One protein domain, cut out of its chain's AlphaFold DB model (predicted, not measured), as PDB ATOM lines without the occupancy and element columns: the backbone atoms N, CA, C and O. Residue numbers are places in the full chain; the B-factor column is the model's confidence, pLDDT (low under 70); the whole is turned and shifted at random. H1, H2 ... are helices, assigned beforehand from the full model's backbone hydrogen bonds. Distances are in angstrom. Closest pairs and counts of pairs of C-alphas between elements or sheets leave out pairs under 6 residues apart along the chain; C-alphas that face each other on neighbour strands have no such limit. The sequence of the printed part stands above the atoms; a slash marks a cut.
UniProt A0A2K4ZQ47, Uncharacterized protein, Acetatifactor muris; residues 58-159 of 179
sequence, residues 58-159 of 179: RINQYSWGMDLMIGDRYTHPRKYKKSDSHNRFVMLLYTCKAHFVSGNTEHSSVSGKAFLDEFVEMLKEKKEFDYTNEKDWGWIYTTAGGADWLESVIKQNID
ATOM      1  N   ARG A  58     186.272 223.326 273.958       88.25
ATOM      2  CA  ARG A  58     187.338 222.585 273.255       88.25
ATOM      3  C   ARG A  58     187.844 223.331 272.025       88.25
ATOM      4  O   ARG A  58     189.050 223.481 271.873       88.25
ATOM      5  N   ILE A  59     186.934 223.832 271.189       89.75
ATOM      6  CA  ILE A  59     187.274 224.626 270.000       89.75
ATOM      7  C   ILE A  59     188.096 225.853 270.395       89.75
ATOM      8  O   ILE A  59     189.122 226.109 269.772       89.75
ATOM      9  N   ASN A  60     187.709 226.553 271.464       86.62
ATOM     10  CA  ASN A  60     188.460 227.697 271.970       86.62
ATOM     11  C   ASN A  60     189.885 227.294 272.373       86.62
ATOM     12  O   ASN A  60     190.819 228.002 272.019       86.62
ATOM     13  N   GLN A  61     190.084 226.147 273.044       86.38
ATOM     14  CA  GLN A  61     191.440 225.673 273.364       86.38
ATOM     15  C   GLN A  61     192.266 225.391 272.102       86.38
ATOM     16  O   GLN A  61     193.421 225.803 272.037       86.38
ATOM     17  N   TYR A  62     191.693 224.731 271.090       87.75
ATOM     18  CA  TYR A  62     192.419 224.468 269.843       87.75
ATOM     19  C   TYR A  62     192.742 225.749 269.081       87.75
ATOM     20  O   TYR A  62     193.876 225.910 268.640       87.75
ATOM     21  N   SER A  63     191.774 226.664 268.952       84.38
ATOM     22  CA  SER A  63     191.984 227.969 268.316       84.38
ATOM     23  C   SER A  63     193.135 228.696 268.989       84.38
ATOM     24  O   SER A  63     194.043 229.165 268.319       84.38
ATOM     25  N   TRP A  64     193.154 228.691 270.318       80.44
ATOM     26  CA  TRP A  64     194.180 229.368 271.086       80.44
ATOM     27  C   TRP A  64     195.575 228.747 270.903       80.44
ATOM     28  O   TRP A  64     196.550 229.461 270.677       80.44
ATOM     29  N   GLY A  65     195.678 227.413 270.921       82.62
ATOM     30  CA  GLY A  65     196.930 226.715 270.604       82.62
ATOM     31  C   GLY A  65     197.421 226.996 269.176       82.62
ATOM     32  O   GLY A  65     198.615 227.210 268.959       82.62
ATOM     33  N   MET A  66     196.504 227.063 268.207       81.88
ATOM     34  CA  MET A  66     196.812 227.434 266.821       81.88
ATOM     35  C   MET A  66     197.286 228.885 266.703       81.88
ATOM     36  O   MET A  66     198.293 229.145 266.043       81.88
ATOM     37  N   ASP A  67     196.602 229.818 267.364       78.62
ATOM     38  CA  ASP A  67     196.940 231.240 267.362       78.62
ATOM     39  C   ASP A  67     198.310 231.489 267.987       78.62
ATOM     40  O   ASP A  67     199.066 232.306 267.467       78.62
ATOM     41  N   LEU A  68     198.688 230.754 269.037       76.12
ATOM     42  CA  LEU A  68     200.055 230.798 269.553       76.12
ATOM     43  C   LEU A  68     201.077 230.352 268.508       76.12
ATOM     44  O   LEU A  68     202.036 231.070 268.237       76.12
ATOM     45  N   MET A  69     200.864 229.189 267.888       76.69
ATOM     46  CA  MET A  69     201.795 228.659 266.889       76.69
ATOM     47  C   MET A  69     201.949 229.561 265.660       76.69
ATOM     48  O   MET A  69     203.013 229.567 265.036       76.69
ATOM     49  N   ILE A  70     200.889 230.275 265.265       73.12
ATOM     50  CA  ILE A  70     200.889 231.206 264.128       73.12
ATOM     51  C   ILE A  70     201.439 232.574 264.558       73.12
ATOM     52  O   ILE A  70     202.316 233.134 263.896       73.12
ATOM     53  N   GLY A  71     200.936 233.110 265.667       63.59
ATOM     54  CA  GLY A  71     201.236 234.435 266.197       63.59
ATOM     55  C   GLY A  71     202.690 234.597 266.625       63.59
ATOM     56  O   GLY A  71     203.287 235.631 266.309       63.59
ATOM     57  N   ASP A  72     203.301 233.576 267.236       57.38
ATOM     58  CA  ASP A  72     204.735 233.610 267.566       57.38
ATOM     59  C   ASP A  72     205.613 233.665 266.307       57.38
ATOM     60  O   ASP A  72     206.649 234.335 266.292       57.38
ATOM     61  N   ARG A  73     205.169 233.063 265.194       52.03
ATOM     62  CA  ARG A  73     205.891 233.130 263.909       52.03
ATOM     63  C   ARG A  73     205.804 234.504 263.249       52.03
ATOM     64  O   ARG A  73     206.735 234.884 262.539       52.03
ATOM     65  N   TYR A  74     204.708 235.238 263.455       47.16
ATOM     66  CA  TYR A  74     204.465 236.518 262.781       47.16
ATOM     67  C   TYR A  74     204.930 237.738 263.589       47.16
ATOM     68  O   TYR A  74     205.441 238.697 263.016       47.16
ATOM     69  N   THR A  75     204.797 237.715 264.919       47.38
ATOM     70  CA  THR A  75     205.167 238.855 265.785       47.38
ATOM     71  C   THR A  75     206.662 238.934 266.097       47.38
ATOM     72  O   THR A  75     207.173 240.017 266.384       47.38
ATOM     73  N   HIS A  76     207.395 237.823 265.980       49.22
ATOM     74  CA  HIS A  76     208.824 237.752 266.298       49.22
ATOM     75  C   HIS A  76     209.668 237.069 265.200       49.22
ATOM     76  O   HIS A  76     210.483 236.193 265.507       49.22
ATOM     77  N   PRO A  77     209.586 237.509 263.925       47.97
ATOM     78  CA  PRO A  77     210.180 236.810 262.775       47.97
ATOM     79  C   PRO A  77     211.714 236.687 262.823       47.97
ATOM     80  O   PRO A  77     212.295 235.896 262.086       47.97
ATOM     81  N   ARG A  78     212.392 237.460 263.686       44.94
ATOM     82  CA  ARG A  78     213.851 237.401 263.904       44.94
ATOM     83  C   ARG A  78     214.274 236.717 265.210       44.94
ATOM     84  O   ARG A  78     215.466 236.491 265.392       44.94
ATOM     85  N   LYS A  79     213.341 236.435 266.126       42.84
ATOM     86  CA  LYS A  79     213.645 235.933 267.480       42.84
ATOM     87  C   LYS A  79     213.432 234.430 267.626       42.84
ATOM     88  O   LYS A  79     214.180 233.808 268.372       42.84
ATOM     89  N   TYR A  80     212.504 233.844 266.874       47.75
ATOM     90  CA  TYR A  80     212.223 232.414 266.949       47.75
ATOM     91  C   TYR A  80     212.451 231.748 265.592       47.75
ATOM     92  O   TYR A  80     211.839 232.085 264.579       47.75
ATOM     93  N   LYS A  81     213.419 230.824 265.561       48.81
ATOM     94  CA  LYS A  81     213.714 229.988 264.393       48.81
ATOM     95  C   LYS A  81     212.544 229.024 264.164       48.81
ATOM     96  O   LYS A  81     211.822 228.684 265.091       48.81
ATOM     97  N   LYS A  82     212.434 228.489 262.944       46.38
ATOM     98  CA  LYS A  82     211.529 227.392 262.522       46.38
ATOM     99  C   LYS A  82     211.503 226.154 263.458       46.38
ATOM    100  O   LYS A  82     210.684 225.268 263.247       46.38
ATOM    101  N   SER A  83     212.401 226.096 264.442       51.09
ATOM    102  CA  SER A  83     212.655 225.035 265.417       51.09
ATOM    103  C   SER A  83     212.404 225.483 266.869       51.09
ATOM    104  O   SER A  83     213.170 225.091 267.748       51.09
ATOM    105  N   ASP A  84     211.439 226.372 267.131       60.94
ATOM    106  CA  ASP A  84     211.106 226.740 268.515       60.94
ATOM    107  C   ASP A  84     210.714 225.480 269.297       60.94
ATOM    108  O   ASP A  84     209.794 224.757 268.891       60.94
ATOM    109  N   SER A  85     211.451 225.220 270.377       63.12
ATOM    110  CA  SER A  85     211.288 224.061 271.253       63.12
ATOM    111  C   SER A  85     209.884 223.985 271.844       63.12
ATOM    112  O   SER A  85     209.429 222.896 272.161       63.12
ATOM    113  N   HIS A  86     209.166 225.110 271.920       72.31
ATOM    114  CA  HIS A  86     207.829 225.160 272.503       72.31
ATOM    115  C   HIS A  86     206.697 224.797 271.534       72.31
ATOM    116  O   HIS A  86     205.570 224.629 271.981       72.31
ATOM    117  N   ASN A  87     206.922 224.665 270.219       76.75
ATOM    118  CA  ASN A  87     205.811 224.429 269.277       76.75
ATOM    119  C   ASN A  87     205.072 223.112 269.553       76.75
ATOM    120  O   ASN A  87     203.840 223.068 269.556       76.75
ATOM    121  N   ARG A  88     205.826 222.031 269.772       80.56
ATOM    122  CA  ARG A  88     205.241 220.724 270.081       80.56
ATOM    123  C   ARG A  88     204.645 220.734 271.494       80.56
ATOM    124  O   ARG A  88     203.517 220.272 271.652       80.56
ATOM    125  N   PHE A  89     205.305 221.380 272.456       87.69
ATOM    126  CA  PHE A  89     204.730 221.647 273.773       87.69
ATOM    127  C   PHE A  89     203.373 222.372 273.715       87.69
ATOM    128  O   PHE A  89     202.417 221.895 274.314       87.69
ATOM    129  N   VAL A  90     203.242 223.477 272.970       85.69
ATOM    130  CA  VAL A  90     201.983 224.236 272.817       85.69
ATOM    131  C   VAL A  90     200.880 223.350 272.249       85.69
ATOM    132  O   VAL A  90     199.759 223.352 272.760       85.69
ATOM    133  N   MET A  91     201.198 222.566 271.217       85.69
ATOM    134  CA  MET A  91     200.242 221.634 270.622       85.69
ATOM    135  C   MET A  91     199.717 220.629 271.637       85.69
ATOM    136  O   MET A  91     198.500 220.452 271.755       85.69
ATOM    137  N   LEU A  92     200.618 219.983 272.377       89.00
ATOM    138  CA  LEU A  92     200.218 218.999 273.373       89.00
ATOM    139  C   LEU A  92     199.499 219.653 274.552       89.00
ATOM    140  O   LEU A  92     198.442 219.167 274.931       89.00
ATOM    141  N   LEU A  93     199.975 220.794 275.057       91.00
ATOM    142  CA  LEU A  93     199.344 221.551 276.142       91.00
ATOM    143  C   LEU A  93     197.865 221.822 275.842       91.00
ATOM    144  O   LEU A  93     196.995 221.483 276.644       91.00
ATOM    145  N   TYR A  94     197.559 222.397 274.676       89.88
ATOM    146  CA  TYR A  94     196.186 222.778 274.336       89.88
ATOM    147  C   TYR A  94     195.310 221.600 273.932       89.88
ATOM    148  O   TYR A  94     194.115 221.589 274.241       89.88
ATOM    149  N   THR A  95     195.899 220.570 273.322       89.56
ATOM    150  CA  THR A  95     195.181 219.325 273.040       89.56
ATOM    151  C   THR A  95     194.823 218.611 274.340       89.56
ATOM    152  O   THR A  95     193.654 218.301 274.578       89.56
ATOM    153  N   CYS A  96     195.789 218.427 275.239       91.31
ATOM    154  CA  CYS A  96     195.564 217.797 276.530       91.31
ATOM    155  C   CYS A  96     194.582 218.602 277.384       91.31
ATOM    156  O   CYS A  96     193.645 218.027 277.924       91.31
ATOM    157  N   LYS A  97     194.694 219.930 277.440       90.69
ATOM    158  CA  LYS A  97     193.753 220.774 278.191       90.69
ATOM    159  C   LYS A  97     192.316 220.708 277.660       90.69
ATOM    160  O   LYS A  97     191.369 220.791 278.442       90.69
ATOM    161  N   ALA A  98     192.125 220.522 276.351       88.69
ATOM    162  CA  ALA A  98     190.800 220.345 275.752       88.69
ATOM    163  C   ALA A  98     190.147 218.994 276.117       88.69
ATOM    164  O   ALA A  98     188.919 218.901 276.241       88.69
ATOM    165  N   HIS A  99     190.953 217.941 276.275       87.38
ATOM    166  CA  HIS A  99     190.472 216.574 276.503       87.38
ATOM    167  C   HIS A  99     190.483 216.141 277.975       87.38
ATOM    168  O   HIS A  99     189.583 215.413 278.386       87.38
ATOM    169  N   PHE A 100     191.431 216.638 278.767       90.19
ATOM    170  CA  PHE A 100     191.688 216.274 280.161       90.19
ATOM    171  C   PHE A 100     191.584 217.525 281.038       90.19
ATOM    172  O   PHE A 100     192.570 218.037 281.560       90.19
ATOM    173  N   VAL A 101     190.370 218.061 281.175       84.44
ATOM    174  CA  VAL A 101     190.112 219.343 281.866       84.44
ATOM    175  C   VAL A 101     190.611 219.335 283.318       84.44
ATOM    176  O   VAL A 101     191.092 220.357 283.799       84.44
ATOM    177  N   SER A 102     190.543 218.185 283.992       83.94
ATOM    178  CA  SER A 102     191.052 217.955 285.352       83.94
ATOM    179  C   SER A 102     192.555 217.671 285.420       83.94
ATOM    180  O   SER A 102     193.095 217.584 286.515       83.94
ATOM    181  N   GLY A 103     193.231 217.486 284.283       83.75
ATOM    182  CA  GLY A 103     194.639 217.084 284.233       83.75
ATOM    183  C   GLY A 103     194.893 215.599 284.531       83.75
ATOM    184  O   GLY A 103     196.035 215.228 284.791       83.75
ATOM    185  N   ASN A 104     193.854 214.755 284.492       83.69
ATOM    186  CA  ASN A 104     193.955 213.310 284.719       83.69
ATOM    187  C   ASN A 104     193.172 212.482 283.689       83.69
ATOM    188  O   ASN A 104     192.509 213.014 282.795       83.69
ATOM    189  N   THR A 105     193.272 211.157 283.818       83.19
ATOM    190  CA  THR A 105     192.765 210.187 282.838       83.19
ATOM    191  C   THR A 105     191.632 209.302 283.361       83.19
ATOM    192  O   THR A 105     191.331 208.272 282.753       83.19
ATOM    193  N   GLU A 106     190.975 209.695 284.456       74.50
ATOM    194  CA  GLU A 106     190.045 208.850 285.227       74.50
ATOM    195  C   GLU A 106     188.917 208.237 284.374       74.50
ATOM    196  O   GLU A 106     188.562 207.073 284.542       74.50
ATOM    197  N   HIS A 107     188.439 208.968 283.361       73.56
ATOM    198  CA  HIS A 107     187.402 208.509 282.423       73.56
ATOM    199  C   HIS A 107     187.889 208.401 280.972       73.56
ATOM    200  O   HIS A 107     187.105 208.493 280.026       73.56
ATOM    201  N   SER A 108     189.198 208.262 280.774       79.75
ATOM    202  CA  SER A 108     189.802 208.254 279.440       79.75
ATOM    203  C   SER A 108     189.941 206.844 278.878       79.75
ATOM    204  O   SER A 108     190.218 205.886 279.603       79.75
ATOM    205  N   SER A 109     189.811 206.727 277.554       83.38
ATOM    206  CA  SER A 109     190.167 205.508 276.826       83.38
ATOM    207  C   SER A 109     191.652 205.171 277.002       83.38
ATOM    208  O   SER A 109     192.457 206.029 277.364       83.38
ATOM    209  N   VAL A 110     192.042 203.938 276.661       84.94
ATOM    210  CA  VAL A 110     193.459 203.521 276.624       84.94
ATOM    211  C   VAL A 110     194.295 204.463 275.748       84.94
ATOM    212  O   VAL A 110     195.375 204.882 276.147       84.94
ATOM    213  N   SER A 111     193.763 204.865 274.590       84.19
ATOM    214  CA  SER A 111     194.415 205.841 273.710       84.19
ATOM    215  C   SER A 111     194.517 207.237 274.329       84.19
ATOM    216  O   SER A 111     195.532 207.901 274.159       84.19
ATOM    217  N   GLY A 112     193.495 207.681 275.069       86.69
ATOM    218  CA  GLY A 112     193.531 208.956 275.783       86.69
ATOM    219  C   GLY A 112     194.569 208.957 276.905       86.69
ATOM    220  O   GLY A 112     195.296 209.934 277.052       86.69
ATOM    221  N   LYS A 113     194.685 207.844 277.640       89.38
ATOM    222  CA  LYS A 113     195.720 207.642 278.663       89.38
ATOM    223  C   LYS A 113     197.117 207.768 278.066       89.38
ATOM    224  O   LYS A 113     197.849 208.667 278.456       89.38
ATOM    225  N   ALA A 114     197.406 206.979 277.031       89.75
ATOM    226  CA  ALA A 114     198.696 207.012 276.343       89.75
ATOM    227  C   ALA A 114     199.055 208.410 275.806       89.75
ATOM    228  O   ALA A 114     200.217 208.807 275.839       89.75
ATOM    229  N   PHE A 115     198.062 209.170 275.336       90.94
ATOM    230  CA  PHE A 115     198.287 210.529 274.850       90.94
ATOM    231  C   PHE A 115     198.643 211.516 275.972       90.94
ATOM    232  O   PHE A 115     199.536 212.343 275.793       90.94
ATOM    233  N   LEU A 116     197.975 211.455 277.135       93.50
ATOM    234  CA  LEU A 116     198.375 212.288 278.277       93.50
ATOM    235  C   LEU A 116     199.741 211.856 278.824       93.50
ATOM    236  O   LEU A 116     200.547 212.720 279.161       93.50
ATOM    237  N   ASP A 117     200.014 210.552 278.863       92.88
ATOM    238  CA  ASP A 117     201.301 210.016 279.306       92.88
ATOM    239  C   ASP A 117     202.449 210.543 278.430       92.88
ATOM    240  O   ASP A 117     203.474 210.955 278.965       92.88
ATOM    241  N   GLU A 118     202.268 210.648 277.105       92.69
ATOM    242  CA  GLU A 118     203.259 211.275 276.212       92.69
ATOM    243  C   GLU A 118     203.573 212.720 276.633       92.69
ATOM    244  O   GLU A 118     204.738 213.125 276.689       92.69
ATOM    245  N   PHE A 119     202.544 213.504 276.958       94.00
ATOM    246  CA  PHE A 119     202.729 214.877 277.422       94.00
ATOM    247  C   PHE A 119     203.437 214.938 278.784       94.00
ATOM    248  O   PHE A 119     204.311 215.781 278.995       94.00
ATOM    249  N   VAL A 120     203.103 214.033 279.705       94.75
ATOM    250  CA  VAL A 120     203.754 213.938 281.020       94.75
ATOM    251  C   VAL A 120     205.226 213.542 280.885       94.75
ATOM    252  O   VAL A 120     206.079 214.134 281.546       94.75
ATOM    253  N   GLU A 121     205.557 212.591 280.012       94.31
ATOM    254  CA  GLU A 121     206.947 212.209 279.751       94.31
ATOM    255  C   GLU A 121     207.741 213.367 279.135       94.31
ATOM    256  O   GLU A 121     208.846 213.665 279.591       94.31
ATOM    257  N   MET A 122     207.151 214.120 278.202       92.12
ATOM    258  CA  MET A 122     207.764 215.349 277.688       92.12
ATOM    259  C   MET A 122     208.085 216.355 278.806       92.12
ATOM    260  O   MET A 122     209.163 216.957 278.801       92.12
ATOM    261  N   LEU A 123     207.179 216.538 279.772       93.56
ATOM    262  CA  LEU A 123     207.424 217.408 280.925       93.56
ATOM    263  C   LEU A 123     208.585 216.898 281.787       93.56
ATOM    264  O   LEU A 123     209.413 217.695 282.227       93.56
ATOM    265  N   LYS A 124     208.681 215.582 282.011       94.00
ATOM    266  CA  LYS A 124     209.791 214.968 282.759       94.00
ATOM    267  C   LYS A 124     211.136 215.138 282.054       94.00
ATOM    268  O   LYS A 124     212.146 215.320 282.731       94.00
ATOM    269  N   GLU A 125     211.153 215.125 280.722       92.00
ATOM    270  CA  GLU A 125     212.368 215.356 279.932       92.00
ATOM    271  C   GLU A 125     212.909 216.787 280.045       92.00
ATOM    272  O   GLU A 125     214.100 216.998 279.810       92.00
ATOM    273  N   LYS A 126     212.057 217.770 280.374       90.62
ATOM    274  CA  LYS A 126     212.418 219.190 280.553       90.62
ATOM    275  C   LYS A 126     213.098 219.853 279.343       90.62
ATOM    276  O   LYS A 126     213.729 220.896 279.478       90.62
ATOM    277  N   LYS A 127     212.993 219.262 278.146       86.38
ATOM    278  CA  LYS A 127     213.620 219.791 276.916       86.38
ATOM    279  C   LYS A 127     212.809 220.906 276.268       86.38
ATOM    280  O   LYS A 127     213.376 221.878 275.781       86.38
ATOM    281  N   GLU A 128     211.498 220.704 276.193       84.88
ATOM    282  CA  GLU A 128     210.566 221.612 275.512       84.88
ATOM    283  C   GLU A 128     209.900 222.587 276.485       84.88
ATOM    284  O   GLU A 128     209.488 223.667 276.077       84.88
ATOM    285  N   PHE A 129     209.824 222.209 277.763       89.12
ATOM    286  CA  PHE A 129     209.384 223.045 278.872       89.12
ATOM    287  C   PHE A 129     209.997 222.510 280.169       89.12
ATOM    288  O   PHE A 129     209.748 221.362 280.542       89.12
ATOM    289  N   ASP A 130     210.778 223.324 280.869       91.12
ATOM    290  CA  ASP A 130     211.338 222.990 282.173       91.12
ATOM    291  C   ASP A 130     210.491 223.616 283.286       91.12
ATOM    292  O   ASP A 130     210.591 224.802 283.603       91.12
ATOM    293  N   TYR A 131     209.682 222.787 283.949       90.69
ATOM    294  CA  TYR A 131     208.827 223.221 285.057       90.69
ATOM    295  C   TYR A 131     209.600 223.649 286.319       90.69
ATOM    296  O   TYR A 131     208.980 224.114 287.276       90.69
ATOM    297  N   THR A 132     210.931 223.533 286.338       89.50
ATOM    298  CA  THR A 132     211.804 224.090 287.387       89.50
ATOM    299  C   THR A 132     212.439 225.430 286.999       89.50
ATOM    300  O   THR A 132     213.013 226.109 287.848       89.50
ATOM    301  N   ASN A 133     212.291 225.859 285.743       89.12
ATOM    302  CA  ASN A 133     212.860 227.092 285.209       89.12
ATOM    303  C   ASN A 133     211.847 228.250 285.252       89.12
ATOM    304  O   ASN A 133     210.788 228.214 284.626       89.12
ATOM    305  N   GLU A 134     212.195 229.341 285.937       87.38
ATOM    306  CA  GLU A 134     211.332 230.525 286.046       87.38
ATOM    307  C   GLU A 134     211.027 231.208 284.702       87.38
ATOM    308  O   GLU A 134     209.986 231.853 284.564       87.38
ATOM    309  N   LYS A 135     211.913 231.104 283.699       85.00
ATOM    310  CA  LYS A 135     211.682 231.719 282.381       85.00
ATOM    311  C   LYS A 135     210.522 231.056 281.647       85.00
ATOM    312  O   LYS A 135     209.714 231.770 281.054       85.00
ATOM    313  N   ASP A 136     210.423 229.738 281.739       87.25
ATOM    314  CA  ASP A 136     209.397 228.951 281.058       87.25
ATOM    315  C   ASP A 136     208.034 229.207 281.712       87.25
ATOM    316  O   ASP A 136     207.042 229.481 281.031       87.25
ATOM    317  N   TRP A 137     208.003 229.297 283.046       88.56
ATOM    318  CA  TRP A 137     206.832 229.788 283.777       88.56
ATOM    319  C   TRP A 137     206.466 231.223 283.402       88.56
ATOM    320  O   TRP A 137     205.291 231.523 283.198       88.56
ATOM    321  N   GLY A 138     207.452 232.109 283.251       84.25
ATOM    322  CA  GLY A 138     207.236 233.470 282.763       84.25
ATOM    323  C   GLY A 138     206.557 233.502 281.391       84.25
ATOM    324  O   GLY A 138     205.622 234.281 281.189       84.25
ATOM    325  N   TRP A 139     206.972 232.633 280.467       83.00
ATOM    326  CA  TRP A 139     206.340 232.492 279.154       83.00
ATOM    327  C   TRP A 139     204.907 231.950 279.259       83.00
ATOM    328  O   TRP A 139     204.006 232.526 278.651       83.00
ATOM    329  N   ILE A 140     204.639 230.948 280.103       85.00
ATOM    330  CA  ILE A 140     203.262 230.487 280.351       85.00
ATOM    331  C   ILE A 140     202.382 231.581 280.963       85.00
ATOM    332  O   ILE A 140     201.236 231.746 280.556       85.00
ATOM    333  N   TYR A 141     202.885 232.380 281.901       81.75
ATOM    334  CA  TYR A 141     202.071 233.428 282.517       81.75
ATOM    335  C   TYR A 141     201.728 234.578 281.573       81.75
ATOM    336  O   TYR A 141     200.660 235.174 281.703       81.75
ATOM    337  N   THR A 142     202.641 234.925 280.668       74.81
ATOM    338  CA  THR A 142     202.544 236.157 279.868       74.81
ATOM    339  C   THR A 142     202.107 235.917 278.430       74.81
ATOM    340  O   THR A 142     201.487 236.798 277.831       74.81
ATOM    341  N   THR A 143     202.403 234.733 277.898       72.56
ATOM    342  CA  THR A 143     202.136 234.360 276.510       72.56
ATOM    343  C   THR A 143     201.208 233.166 276.451       72.56
ATOM    344  O   THR A 143     200.155 233.285 275.837       72.56
ATOM    345  N   ALA A 144     201.582 232.043 277.081       75.12
ATOM    346  CA  ALA A 144     201.019 230.738 276.747       75.12
ATOM    347  C   ALA A 144     199.845 230.246 277.604       75.12
ATOM    348  O   ALA A 144     199.233 229.255 277.232       75.12
ATOM    349  N   GLY A 145     199.443 230.957 278.657       79.81
ATOM    350  CA  GLY A 145     198.249 230.650 279.449       79.81
ATOM    351  C   GLY A 145     198.230 229.233 280.050       79.81
ATOM    352  O   GLY A 145     199.117 228.413 279.848       79.81
ATOM    353  N   GLY A 146     197.201 228.911 280.837       83.94
ATOM    354  CA  GLY A 146     197.019 227.539 281.341       83.94
ATOM    355  C   GLY A 146     197.939 227.115 282.494       83.94
ATOM    356  O   GLY A 146     197.991 225.928 282.798       83.94
ATOM    357  N   ALA A 147     198.598 228.059 283.176       89.62
ATOM    358  CA  ALA A 147     199.469 227.790 284.327       89.62
ATOM    359  C   ALA A 147     198.806 226.932 285.420       89.62
ATOM    360  O   ALA A 147     199.432 226.030 285.963       89.62
ATOM    361  N   ASP A 148     197.542 227.219 285.749       90.50
ATOM    362  CA  ASP A 148     196.788 226.483 286.772       90.50
ATOM    363  C   ASP A 148     196.516 225.037 286.344       90.50
ATOM    364  O   ASP A 148     196.654 224.109 287.138       90.50
ATOM    365  N   TRP A 149     196.179 224.834 285.068       93.19
ATOM    366  CA  TRP A 149     195.973 223.496 284.520       93.19
ATOM    367  C   TRP A 149     197.283 222.703 284.503       93.19
ATOM    368  O   TRP A 149     197.309 221.553 284.930       93.19
ATOM    369  N   LEU A 150     198.386 223.326 284.078       93.38
ATOM    370  CA  LEU A 150     199.683 222.658 284.025       93.38
ATOM    371  C   LEU A 150     200.197 222.276 285.418       93.38
ATOM    372  O   LEU A 150     200.704 221.175 285.603       93.38
ATOM    373  N   GLU A 151     200.021 223.150 286.410       93.44
ATOM    374  CA  GLU A 151     200.308 222.825 287.810       93.44
ATOM    375  C   GLU A 151     199.517 221.600 288.273       93.44
ATOM    376  O   GLU A 151     200.075 220.706 288.903       93.44
ATOM    377  N   SER A 152     198.229 221.539 287.928       93.38
ATOM    378  CA  SER A 152     197.367 220.409 288.263       93.38
ATOM    379  C   SER A 152     197.867 219.097 287.648       93.38
ATOM    380  O   SER A 152     197.890 218.075 288.333       93.38
ATOM    381  N   VAL A 153     198.328 219.130 286.391       94.38
ATOM    382  CA  VAL A 153     198.929 217.969 285.716       94.38
ATOM    383  C   VAL A 153     200.218 217.533 286.408       94.38
ATOM    384  O   VAL A 153     200.383 216.345 286.674       94.38
ATOM    385  N   ILE A 154     201.116 218.466 286.734       95.00
ATOM    386  CA  ILE A 154     202.381 218.145 287.411       95.00
ATOM    387  C   ILE A 154     202.102 217.519 288.782       95.00
ATOM    388  O   ILE A 154     202.661 216.469 289.088       95.00
ATOM    389  N   LYS A 155     201.175 218.093 289.559       94.69
ATOM    390  CA  LYS A 155     200.779 217.561 290.872       94.69
ATOM    391  C   LYS A 155     200.240 216.142 290.812       94.69
ATOM    392  O   LYS A 155     200.582 215.306 291.637       94.69
ATOM    393  N   GLN A 156     199.389 215.865 289.834       92.56
ATOM    394  CA  GLN A 156     198.724 214.569 289.746       92.56
ATOM    395  C   GLN A 156     199.608 213.473 289.143       92.56
ATOM    396  O   GLN A 156     199.363 212.302 289.414       92.56
ATOM    397  N   ASN A 157     200.611 213.827 288.332       93.75
ATOM    398  CA  ASN A 157     201.315 212.849 287.493       93.75
ATOM    399  C   ASN A 157     202.847 212.835 287.664       93.75
ATOM    400  O   ASN A 157     203.504 211.935 287.138       93.75
ATOM    401  N   ILE A 158     203.439 213.823 288.346       93.69
ATOM    402  CA  ILE A 158     204.901 213.969 288.468       93.69
ATOM    403  C   ILE A 158     205.328 214.183 289.924       93.69
ATOM    404  O   ILE A 158     206.121 213.399 290.436       93.69
ATOM    405  N   ASP A 159     204.827 215.231 290.580       93.75
ATOM    406  CA  ASP A 159     205.229 215.634 291.934       93.75
ATOM    407  C   ASP A 159     204.040 216.258 292.677       93.75
ATOM    408  O   ASP A 159     203.668 217.399 292.405       93.75
TER     409      ASP A 159
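Overview. This is residues 58 to 159 of the 179 residues of an uncharacterized protein of Acetatifactor muris (UniProt A0A2K4ZQ47). Three helices, H1, H2 and H3, lie side by side in a row, running alternately opposite ways with H2 in the middle, while H4 and H5 make a corner over one face of the row. The end of H1 and the start of the following loop, residues 74 to 79, stick out. The printed part has 102 residues with five named helices, H1 to H5 in chain order, and no named strand; its class is all helix. It is compact, with a radius of gyration of the C-alphas of 13.5 A, and spans 42 by 30 by 21 A.

Arrangement. Begin with H1, residues 58 to 75, which has a kink of 27 degrees near residue 69. It forms a helical hairpin with H2, residues 86 to 99: they touch at a shallow tilt of 14 degrees, the closest C-alphas being those of Arg 58 and Ala 98, 4.8 A apart. H2 forms the next hairpin with H3, residues 110 to 125, which touches it with residues 115 to 119 alone; the closest C-alphas, of Leu 92 and Phe 119, are 6.3 A apart, and the tilt of 37 degrees is only just steep. H1 and H3 are apart. Look next at H4, residues 134 to 144, close to H2 but not clearly touching, with the C-alphas of Val 90 and Ala 144 nearest at 7.7 A. H5, residues 147 to 157, touches H4 only at the corner, and only just, with 3 pairs of C-alphas within 8 A. H5 only just touches H3, also with 3 pairs, through residue 120 of H3 alone, about perpendicular at 77 degrees; the closest C-alphas are those of Val 120 and Asn 157, 7.0 A apart. In H2, H3 and H5 every O i to N i+4 pair is within hydrogen-bond range; H1 has 13 of 14 and H4 6 of 7.

Along the chain. Find C-alpha 58 at (187.338, 222.585, 273.255); H1 runs 25.3 A from there. H2 measures 19.8 A, H3 22.6 A, H4 13.9 A and H5 15.4 A, ending at C-alpha 157, (201.315, 212.849, 287.493).

Size, cuts and confidence. The C-alphas of Arg 78 and His 107 are farthest apart, at 43.3 A. The printed part has no cut and no long link; H4 to H5 is tight. Residues 71 to 85 have pLDDT under 70.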